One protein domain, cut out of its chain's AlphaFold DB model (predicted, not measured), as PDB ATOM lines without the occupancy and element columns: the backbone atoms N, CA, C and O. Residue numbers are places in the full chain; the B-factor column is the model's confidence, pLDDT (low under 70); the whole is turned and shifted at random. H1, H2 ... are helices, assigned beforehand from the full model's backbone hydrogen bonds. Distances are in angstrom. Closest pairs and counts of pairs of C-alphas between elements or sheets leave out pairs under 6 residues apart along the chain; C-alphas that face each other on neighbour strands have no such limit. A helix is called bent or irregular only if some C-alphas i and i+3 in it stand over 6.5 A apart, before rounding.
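This is residues 20 to 92 of the 92 residues of an uncharacterized protein of Thermoflexibacter ruber (UniProt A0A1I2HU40). Two pairs of helices, each pair meeting about perpendicular, make this compact domain: H4, the longest helix, forms an L with H5 through its residues 71 to 75, and H1 meets H3. The short H2 sits between H1 and H5, and residues 51 to 61 form the long link from H3 to H4. The printed part has 73 residues, with five named helices in the order H1 H2 H3 H4 H5 and no named strand; the class is all helix. It is compact, with a radius of gyration of the C-alphas of 11.5 A, and spans 33 by 24 by 21 A.

Find C-alpha 62 at (3.720, 60.804, -14.482); from there H4 runs over residues 62 to 75 to C-alpha 75 at (6.196, 42.090, -8.663), 19.8 A away. H4 is irregular: C-alphas 70 and 73 are 7.1 A apart, against about 5 A in a regular helix. After it look for H5, residues 81 to 90, 14.4 A long, ending at C-alpha 90 at (-2.287, 45.772, 2.324). Go back to C-alpha 22 at (9.506, 40.797, -24.698) for H1, residues 22 to 32, 15.5 A long. H2 is residues 37 to 40, 5.3 A, and H3 is residues 43 to 50, 10.1 A.

Start at H4, which touches H5 with residues 71 to 75 alone; the closest C-alphas are those of Tyr 74 and Leu 84, 6.2 A apart, and the lines are about perpendicular at 87 degrees. H3 is close to H4 but not clearly touching, with the C-alphas of Lys 47 and Phe 75 closest at 6.0 A. H1 touches H3, about perpendicular at 87 degrees, where the closest C-alphas, of Lys 23 and Asn 49, are 5.2 A apart. H1 and H4 are near each other, with 5 pairs of C-alphas within 10 A. H2 is close to H1 but not clearly touching, at Ile 29 and Ile 38, whose C-alphas are 6.2 A apart. H1 and H5 are apart, and so are H2 and H4. In H1, H3 and H5 every O i to N i+4 pair is within hydrogen-bond range; in H4 it is 8 of 10, and H2 is too short for such a pair.

The two C-alphas farthest apart, those of Asp 20 and Glu 90, are 36.1 A apart. The printed part has no cut and ends at Gln 92, the chain's last residue. The link from H3 to H4 is long, with 11 residues; the other three links are tight. The mean pLDDT of the printed part is 91.7, and residue 20 is the one printed residue under 70.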
ATOM      1  N   ASP A  20      11.036  41.876 -32.285       59.78
ATOM      2  CA  ASP A  20      11.018  42.701 -31.079       59.78
ATOM      3  C   ASP A  20      10.777  41.901 -29.785       59.78
ATOM      4  O   ASP A  20       9.759  41.233 -29.567       59.78
ATOM      5  N   GLU A  21      11.787  41.994 -28.919       77.94
ATOM      6  CA  GLU A  21      11.971  41.306 -27.645       77.94
ATOM      7  C   GLU A  21      10.831  41.596 -26.651       77.94
ATOM      8  O   GLU A  21      10.215  42.663 -26.667       77.94
ATOM      9  N   SER A  22      10.564  40.671 -25.722       85.75
ATOM     10  CA  SER A  22       9.506  40.797 -24.698       85.75
ATOM     11  C   SER A  22       9.546  42.122 -23.921       85.75
ATOM     12  O   SER A  22       8.504  42.669 -23.556       85.75
ATOM     13  N   LYS A  23      10.738  42.706 -23.761       89.06
ATOM     14  CA  LYS A  23      10.948  44.051 -23.217       89.06
ATOM     15  C   LYS A  23      10.212  45.147 -23.993       89.06
ATOM     16  O   LYS A  23       9.580  46.001 -23.375       89.06
ATOM     17  N   PHE A  24      10.287  45.145 -25.324       89.62
ATOM     18  CA  PHE A  24       9.628  46.154 -26.159       89.62
ATOM     19  C   PHE A  24       8.108  46.094 -25.997       89.62
ATOM     20  O   PHE A  24       7.451  47.125 -25.862       89.62
ATOM     21  N   ARG A  25       7.547  44.883 -25.922       90.56
ATOM     22  CA  ARG A  25       6.110  44.704 -25.697       90.56
ATOM     23  C   ARG A  25       5.679  45.264 -24.348       90.56
ATOM     24  O   ARG A  25       4.741  46.051 -24.304       90.56
ATOM     25  N   VAL A  26       6.402  44.958 -23.270       93.19
ATOM     26  CA  VAL A  26       6.117  45.542 -21.946       93.19
ATOM     27  C   VAL A  26       6.229  47.065 -21.964       93.19
ATOM     28  O   VAL A  26       5.359  47.740 -21.414       93.19
ATOM     29  N   GLN A  27       7.229  47.622 -22.655       93.81
ATOM     30  CA  GLN A  27       7.334  49.070 -22.843       93.81
ATOM     31  C   GLN A  27       6.077  49.644 -23.516       93.81
ATOM     32  O   GLN A  27       5.495  50.599 -23.008       93.81
ATOM     33  N   ARG A  28       5.618  49.049 -24.620       92.62
ATOM     34  CA  ARG A  28       4.420  49.507 -25.342       92.62
ATOM     35  C   ARG A  28       3.147  49.379 -24.516       92.62
ATOM     36  O   ARG A  28       2.306  50.274 -24.545       92.62
ATOM     37  N   ILE A  29       3.025  48.312 -23.733       94.19
ATOM     38  CA  ILE A  29       1.911  48.139 -22.800       94.19
ATOM     39  C   ILE A  29       1.908  49.263 -21.757       94.19
ATOM     40  O   ILE A  29       0.879  49.908 -21.556       94.19
ATOM     41  N   LEU A  30       3.058  49.579 -21.158       94.12
ATOM     42  CA  LEU A  30       3.188  50.699 -20.220       94.12
ATOM     43  C   LEU A  30       2.867  52.053 -20.861       94.12
ATOM     44  O   LEU A  30       2.224  52.892 -20.227       94.12
ATOM     45  N   GLU A  31       3.299  52.278 -22.099       94.00
ATOM     46  CA  GLU A  31       3.104  53.548 -22.800       94.00
ATOM     47  C   GLU A  31       1.654  53.754 -23.246       94.00
ATOM     48  O   GLU A  31       1.101  54.836 -23.041       94.00
ATOM     49  N   TYR A  32       1.022  52.717 -23.804       93.56
ATOM     50  CA  TYR A  32      -0.164  52.885 -24.646       93.56
ATOM     51  C   TYR A  32      -1.378  52.053 -24.252       93.56
ATOM     52  O   TYR A  32      -2.488  52.416 -24.646       93.56
ATOM     53  N   ALA A  33      -1.220  50.975 -23.476       93.19
ATOM     54  CA  ALA A  33      -2.380  50.199 -23.049       93.19
ATOM     55  C   ALA A  33      -3.283  51.053 -22.158       93.19
ATOM     56  O   ALA A  33      -2.808  51.763 -21.264       93.19
ATOM     57  N   TRP A  34      -4.591  51.010 -22.395       90.19
ATOM     58  CA  TRP A  34      -5.543  51.691 -21.525       90.19
ATOM     59  C   TRP A  34      -5.663  50.921 -20.208       90.19
ATOM     60  O   TRP A  34      -5.272  49.759 -20.108       90.19
ATOM     61  N   PHE A  35      -6.166  51.568 -19.162       83.38
ATOM     62  CA  PHE A  35      -6.594  50.836 -17.972       83.38
ATOM     63  C   PHE A  35      -8.070  50.457 -18.168       83.38
ATOM     64  O   PHE A  35      -8.848  51.351 -18.504       83.38
ATOM     65  N   PRO A  36      -8.474  49.181 -18.002       88.19
ATOM     66  CA  PRO A  36      -7.739  48.076 -17.369       88.19
ATOM     67  C   PRO A  36      -6.992  47.127 -18.330       88.19
ATOM     68  O   PRO A  36      -6.533  46.077 -17.893       88.19
ATOM     69  N   ASP A  37      -6.847  47.444 -19.619       91.06
ATOM     70  CA  ASP A  37      -6.234  46.554 -20.628       91.06
ATOM     71  C   ASP A  37      -4.831  46.069 -20.266       91.06
ATOM     72  O   ASP A  37      -4.479  44.923 -20.544       91.06
ATOM     73  N   ILE A  38      -4.050  46.910 -19.589       90.81
ATOM     74  CA  ILE A  38      -2.737  46.539 -19.052       90.81
ATOM     75  C   ILE A  38      -2.786  45.296 -18.149       90.81
ATOM     76  O   ILE A  38      -1.892  44.458 -18.218       90.81
ATOM     77  N   LEU A  39      -3.862  45.126 -17.374       91.75
ATOM     78  CA  LEU A  39      -4.053  44.001 -16.451       91.75
ATOM     79  C   LEU A  39      -4.401  42.696 -17.171       91.75
ATOM     80  O   LEU A  39      -4.373  41.622 -16.581       91.75
ATOM     81  N   ARG A  40      -4.734  42.762 -18.462       92.12
ATOM     82  CA  ARG A  40      -4.947  41.570 -19.290       92.12
ATOM     83  C   ARG A  40      -3.631  41.030 -19.844       92.12
ATOM     84  O   ARG A  40      -3.617  39.930 -20.396       92.12
ATOM     85  N   TYR A  41      -2.547  41.810 -19.783       92.50
ATOM     86  CA  TYR A  41      -1.255  41.387 -20.311       92.50
ATOM     87  C   TYR A  41      -0.700  40.241 -19.456       92.50
ATOM     88  O   TYR A  41      -0.838  40.307 -18.232       92.50
ATOM     89  N   PRO A  42      -0.076  39.199 -20.043       92.88
ATOM     90  CA  PRO A  42       0.450  38.077 -19.273       92.88
ATOM     91  C   PRO A  42       1.391  38.549 -18.162       92.88
ATOM     92  O   PRO A  42       2.468  39.084 -18.431       92.88
ATOM     93  N   TYR A  43       0.971  38.340 -16.914       94.19
ATOM     94  CA  TYR A  43       1.675  38.854 -15.744       94.19
ATOM     95  C   TYR A  43       3.123  38.356 -15.675       94.19
ATOM     96  O   TYR A  43       4.027  39.162 -15.494       94.19
ATOM     97  N   GLU A  44       3.362  37.064 -15.917       93.00
ATOM     98  CA  GLU A  44       4.718  36.490 -15.922       93.00
ATOM     99  C   GLU A  44       5.643  37.162 -16.943       93.00
ATOM    100  O   GLU A  44       6.770  37.534 -16.627       93.00
ATOM    101  N   GLU A  45       5.152  37.406 -18.161       91.81
ATOM    102  CA  GLU A  45       5.945  38.101 -19.178       91.81
ATOM    103  C   GLU A  45       6.218  39.551 -18.766       91.81
ATOM    104  O   GLU A  45       7.323  40.060 -18.968       91.81
ATOM    105  N   PHE A  46       5.232  40.216 -18.157       93.69
ATOM    106  CA  PHE A  46       5.404  41.557 -17.613       93.69
ATOM    107  C   PHE A  46       6.475  41.583 -16.519       93.69
ATOM    108  O   PHE A  46       7.427  42.354 -16.608       93.69
ATOM    109  N   LYS A  47       6.346  40.703 -15.524       94.06
ATOM    110  CA  LYS A  47       7.239  40.539 -14.373       94.06
ATOM    111  C   LYS A  47       8.683  40.290 -14.797       94.06
ATOM    112  O   LYS A  47       9.594  40.954 -14.310       94.06
ATOM    113  N   GLU A  48       8.906  39.391 -15.751       92.75
ATOM    114  CA  GLU A  48      10.253  39.080 -16.238       92.75
ATOM    115  C   GLU A  48      10.936  40.282 -16.904       92.75
ATOM    116  O   GLU A  48      12.161  40.405 -16.844       92.75
ATOM    117  N   ASN A  49      10.160  41.176 -17.525       92.88
ATOM    118  CA  ASN A  49      10.686  42.217 -18.406       92.88
ATOM    119  C   ASN A  49      10.632  43.637 -17.820       92.88
ATOM    120  O   ASN A  49      11.431  44.484 -18.223       92.88
ATOM    121  N   ILE A  50       9.750  43.903 -16.850       92.38
ATOM    122  CA  ILE A  50       9.542  45.233 -16.254       92.38
ATOM    123  C   ILE A  50      10.818  45.804 -15.624       92.38
ATOM    124  O   ILE A  50      11.083  46.999 -15.728       92.38
ATOM    125  N   LYS A  51      11.669  44.942 -15.054       89.62
ATOM    126  CA  LYS A  51      12.958  45.323 -14.454       89.62
ATOM    127  C   LYS A  51      13.974  45.896 -15.447       89.62
ATOM    128  O   LYS A  51      14.927  46.550 -15.037       89.62
ATOM    129  N   TYR A  52      13.785  45.661 -16.746       91.06
ATOM    130  CA  TYR A  52      14.659  46.181 -17.801       91.06
ATOM    131  C   TYR A  52      14.143  47.487 -18.422       91.06
ATOM    132  O   TYR A  52      14.772  48.011 -19.350       91.06
ATOM    133  N   ILE A  53      12.998  47.993 -17.958       92.31
ATOM    134  CA  ILE A  53      12.359  49.196 -18.482       92.31
ATOM    135  C   ILE A  53      12.948  50.444 -17.821       92.31
ATOM    136  O   ILE A  53      12.981  50.581 -16.601       92.31
ATOM    137  N   ASP A  54      13.372  51.396 -18.651       92.69
ATOM    138  CA  ASP A  54      13.783  52.724 -18.201       92.69
ATOM    139  C   ASP A  54      12.546  53.625 -18.080       92.69
ATOM    140  O   ASP A  54      12.103  54.243 -19.052       92.69
ATOM    141  N   PHE A  55      11.983  53.698 -16.873       92.75
ATOM    142  CA  PHE A  55      10.775  54.477 -16.582       92.75
ATOM    143  C   PHE A  55      10.890  55.963 -16.947       92.75
ATOM    144  O   PHE A  55       9.875  56.590 -17.238       92.75
ATOM    145  N   LYS A  56      12.106  56.531 -16.990       90.88
ATOM    146  CA  LYS A  56      12.318  57.943 -17.354       90.88
ATOM    147  C   LYS A  56      12.111  58.214 -18.845       90.88
ATOM    148  O   LYS A  56      11.958  59.367 -19.233       90.88
ATOM    149  N   LYS A  57      12.141  57.172 -19.681       93.06
ATOM    150  CA  LYS A  57      11.998  57.273 -21.141       93.06
ATOM    151  C   LYS A  57      10.607  56.900 -21.644       93.06
ATOM    152  O   LYS A  57      10.356  57.030 -22.842       93.06
ATOM    153  N   LEU A  58       9.721  56.442 -20.759       94.38
ATOM    154  CA  LEU A  58       8.368  56.046 -21.130       94.38
ATOM    155  C   LEU A  58       7.558  57.250 -21.607       94.38
ATOM    156  O   LEU A  58       7.478  58.281 -20.941       94.38
ATOM    157  N   ARG A  59       6.889  57.085 -22.746       93.81
ATOM    158  CA  ARG A  59       5.948  58.067 -23.299       93.81
ATOM    159  C   ARG A  59       4.573  57.934 -22.643       93.81
ATOM    160  O   ARG A  59       3.606  57.556 -23.293       93.81
ATOM    161  N   THR A  60       4.489  58.205 -21.343       94.00
ATOM    162  CA  THR A  60       3.234  58.107 -20.584       94.00
ATOM    163  C   THR A  60       3.126  59.167 -19.487       94.00
ATOM    164  O   THR A  60       4.039  59.959 -19.275       94.00
ATOM    165  N   SER A  61       1.984  59.211 -18.801       93.94
ATOM    166  CA  SER A  61       1.744  60.159 -17.708       93.94
ATOM    167  C   SER A  61       2.610  59.865 -16.479       93.94
ATOM    168  O   SER A  61       2.829  58.704 -16.130       93.94
ATOM    169  N   GLU A  62       2.984  60.914 -15.747       93.75
ATOM    170  CA  GLU A  62       3.720  60.804 -14.482       93.75
ATOM    171  C   GLU A  62       2.992  59.929 -13.449       93.75
ATOM    172  O   GLU A  62       3.606  59.073 -12.825       93.75
ATOM    173  N   LYS A  63       1.661  60.047 -13.336       92.44
ATOM    174  CA  LYS A  63       0.853  59.207 -12.431       92.44
ATOM    175  C   LYS A  63       1.017  57.714 -12.715       92.44
ATOM    176  O   LYS A  63       1.114  56.920 -11.786       92.44
ATOM    177  N   ARG A  64       1.057  57.330 -13.997       93.06
ATOM    178  CA  ARG A  64       1.283  55.935 -14.393       93.06
ATOM    179  C   ARG A  64       2.694  55.484 -14.024       93.06
ATOM    180  O   ARG A  64       2.852  54.379 -13.519       93.06
ATOM    181  N   ILE A  65       3.696  56.335 -14.255       94.12
ATOM    182  CA  ILE A  65       5.084  56.050 -13.870       94.12
ATOM    183  C   ILE A  65       5.169  55.809 -12.359       94.12
ATOM    184  O   ILE A  65       5.682  54.772 -11.947       94.12
ATOM    185  N   LEU A  66       4.601  56.712 -11.556       93.88
ATOM    186  CA  LEU A  66       4.585  56.607 -10.096       93.88
ATOM    187  C   LEU A  66       3.884  55.334  -9.615       93.88
ATOM    188  O   LEU A  66       4.418  54.649  -8.752       93.88
ATOM    189  N   LEU A  67       2.734  54.982 -10.203       92.31
ATOM    190  CA  LEU A  67       2.025  53.744  -9.868       92.31
ATOM    191  C   LEU A  67       2.916  52.518 -10.087       92.31
ATOM    192  O   LEU A  67       3.106  51.723  -9.174       92.31
ATOM    193  N   PHE A  68       3.489  52.359 -11.280       93.00
ATOM    194  CA  PHE A  68       4.305  51.178 -11.560       93.00
ATOM    195  C   PHE A  68       5.605  51.159 -10.761       93.00
ATOM    196  O   PHE A  68       6.021  50.086 -10.340       93.00
ATOM    197  N   GLN A  69       6.210  52.317 -10.493       93.44
ATOM    198  CA  GLN A  69       7.353  52.413  -9.584       93.44
ATOM    199  C   GLN A  69       6.995  51.988  -8.159       93.44
ATOM    200  O   GLN A  69       7.780  51.281  -7.534       93.44
ATOM    201  N   ALA A  70       5.815  52.368  -7.666       93.31
ATOM    202  CA  ALA A  70       5.324  51.939  -6.362       93.31
ATOM    203  C   ALA A  70       5.031  50.429  -6.327       93.31
ATOM    204  O   ALA A  70       5.270  49.787  -5.313       93.31
ATOM    205  N   LEU A  71       4.591  49.844  -7.446       93.50
ATOM    206  CA  LEU A  71       4.333  48.406  -7.570       93.50
ATOM    207  C   LEU A  71       5.611  47.557  -7.739       93.50
ATOM    208  O   LEU A  71       5.593  46.375  -7.396       93.50
ATOM    209  N   LEU A  72       6.722  48.123  -8.241       92.69
ATOM    210  CA  LEU A  72       7.986  47.404  -8.517       92.69
ATOM    211  C   LEU A  72       8.446  46.445  -7.398       92.69
ATOM    212  O   LEU A  72       8.775  45.302  -7.722       92.69
ATOM    213  N   PRO A  73       8.454  46.836  -6.106       92.44
ATOM    214  CA  PRO A  73       8.924  45.974  -5.015       92.44
ATOM    215  C   PRO A  73       8.097  44.696  -4.805       92.44
ATOM    216  O   PRO A  73       8.559  43.758  -4.152       92.44
ATOM    217  N   TYR A  74       6.877  44.660  -5.338       93.94
ATOM    218  CA  TYR A  74       5.908  43.595  -5.107       93.94
ATOM    219  C   TYR A  74       5.843  42.590  -6.264       93.94
ATOM    220  O   TYR A  74       5.472  41.441  -6.035       93.94
ATOM    221  N   PHE A  75       6.274  42.964  -7.479       91.38
ATOM    222  CA  PHE A  75       6.196  42.090  -8.663       91.38
ATOM    223  C   PHE A  75       6.873  40.727  -8.459       91.38
ATOM    224  O   PHE A  75       6.332  39.697  -8.859       91.38
ATOM    225  N   GLU A  76       8.039  40.701  -7.808       87.62
ATOM    226  CA  GLU A  76       8.771  39.454  -7.546       87.62
ATOM    227  C   GLU A  76       8.043  38.532  -6.561       87.62
ATOM    228  O   GLU A  76       8.140  37.309  -6.673       87.62
ATOM    229  N   LYS A  77       7.254  39.110  -5.650       90.94
ATOM    230  CA  LYS A  77       6.541  38.385  -4.593       90.94
ATOM    231  C   LYS A  77       5.177  37.848  -5.034       90.94
ATOM    232  O   LYS A  77       4.616  37.023  -4.318       90.94
ATOM    233  N   CYS A  78       4.641  38.325  -6.155       95.44
ATOM    234  CA  CYS A  78       3.303  37.980  -6.636       95.44
ATOM    235  C   CYS A  78       3.367  37.189  -7.954       95.44
ATOM    236  O   CYS A  78       4.373  37.252  -8.672       95.44
ATOM    237  N   ASN A  79       2.293  36.459  -8.270       95.62
ATOM    238  CA  ASN A  79       2.146  35.591  -9.452       95.62
ATOM    239  C   ASN A  79       0.973  36.003 -10.361       95.62
ATOM    240  O   ASN A  79       0.689  35.358 -11.371       95.62
ATOM    241  N   SER A  80       0.250  37.063 -10.000       96.38
ATOM    242  CA  SER A  80      -0.848  37.608 -10.796       96.38
ATOM    243  C   SER A  80      -1.000  39.111 -10.573       96.38
ATOM    244  O   SER A  80      -0.473  39.664  -9.605       96.38
ATOM    245  N   TRP A  81      -1.742  39.769 -11.467       95.38
ATOM    246  CA  TRP A  81      -2.109  41.176 -11.298       95.38
ATOM    247  C   TRP A  81      -2.949  41.401 -10.042       95.38
ATOM    248  O   TRP A  81      -2.674  42.345  -9.310       95.38
ATOM    249  N   ASP A  82      -3.919  40.530  -9.771       95.44
ATOM    250  CA  ASP A  82      -4.799  40.663  -8.607       95.44
ATOM    251  C   ASP A  82      -3.986  40.583  -7.305       95.44
ATOM    252  O   ASP A  82      -4.025  41.512  -6.503       95.44
ATOM    253  N   GLU A  83      -3.125  39.566  -7.171       96.81
ATOM    254  CA  GLU A  83      -2.236  39.405  -6.006       96.81
ATOM    255  C   GLU A  83      -1.272  40.596  -5.842       96.81
ATOM    256  O   GLU A  83      -0.938  40.997  -4.726       96.81
ATOM    257  N   LEU A  84      -0.795  41.175  -6.950       96.38
ATOM    258  CA  LEU A  84       0.063  42.359  -6.921       96.38
ATOM    259  C   LEU A  84      -0.662  43.565  -6.310       96.38
ATOM    260  O   LEU A  84      -0.098  44.245  -5.452       96.38
ATOM    261  N   PHE A  85      -1.886  43.845  -6.761       94.25
ATOM    262  CA  PHE A  85      -2.655  44.989  -6.271       94.25
ATOM    263  C   PHE A  85      -3.180  44.773  -4.851       94.25
ATOM    264  O   PHE A  85      -3.135  45.714  -4.063       94.25
ATOM    265  N   GLU A  86      -3.613  43.559  -4.504       95.38
ATOM    266  CA  GLU A  86      -3.997  43.200  -3.133       95.38
ATOM    267  C   GLU A  86      -2.844  43.466  -2.163       95.38
ATOM    268  O   GLU A  86      -2.993  44.250  -1.225       95.38
ATOM    269  N   ARG A  87      -1.652  42.926  -2.451       95.12
ATOM    270  CA  ARG A  87      -0.477  43.134  -1.597       95.12
ATOM    271  C   ARG A  87      -0.045  44.598  -1.531       95.12
ATOM    272  O   ARG A  87       0.355  45.071  -0.472       95.12
ATOM    273  N   PHE A  88      -0.123  45.324  -2.647       94.38
ATOM    274  CA  PHE A  88       0.188  46.752  -2.659       94.38
ATOM    275  C   PHE A  88      -0.714  47.536  -1.703       94.38
ATOM    276  O   PHE A  88      -0.205  48.386  -0.981       94.38
ATOM    277  N   ILE A  89      -2.019  47.237  -1.688       93.56
ATOM    278  CA  ILE A  89      -3.013  47.892  -0.826       93.56
ATOM    279  C   ILE A  89      -2.818  47.513   0.648       93.56
ATOM    280  O   ILE A  89      -2.946  48.381   1.504       93.56
ATOM    281  N   GLU A  90      -2.511  46.248   0.949       93.31
ATOM    282  CA  GLU A  90      -2.287  45.772   2.324       93.31
ATOM    283  C   GLU A  90      -1.016  46.342   2.973       93.31
ATOM    284  O   GLU A  90      -0.966  46.491   4.192       93.31
ATOM    285  N   GLU A  91       0.013  46.640   2.173       86.50
ATOM    286  CA  GLU A  91       1.308  47.154   2.640       86.50
ATOM    287  C   GLU A  91       1.452  48.694   2.510       86.50
ATOM    288  O   GLU A  91       2.567  49.203   2.661       86.50
ATOM    289  N   GLN A  92       0.366  49.436   2.225       73.62
ATOM    290  CA  GLN A  92       0.313  50.910   2.362       73.62
ATOM    291  C   GLN A  92       0.018  51.333   3.806       73.62
ATOM    292  O   GLN A  92       0.630  52.334   4.246       73.62
TER     293      GLN A  92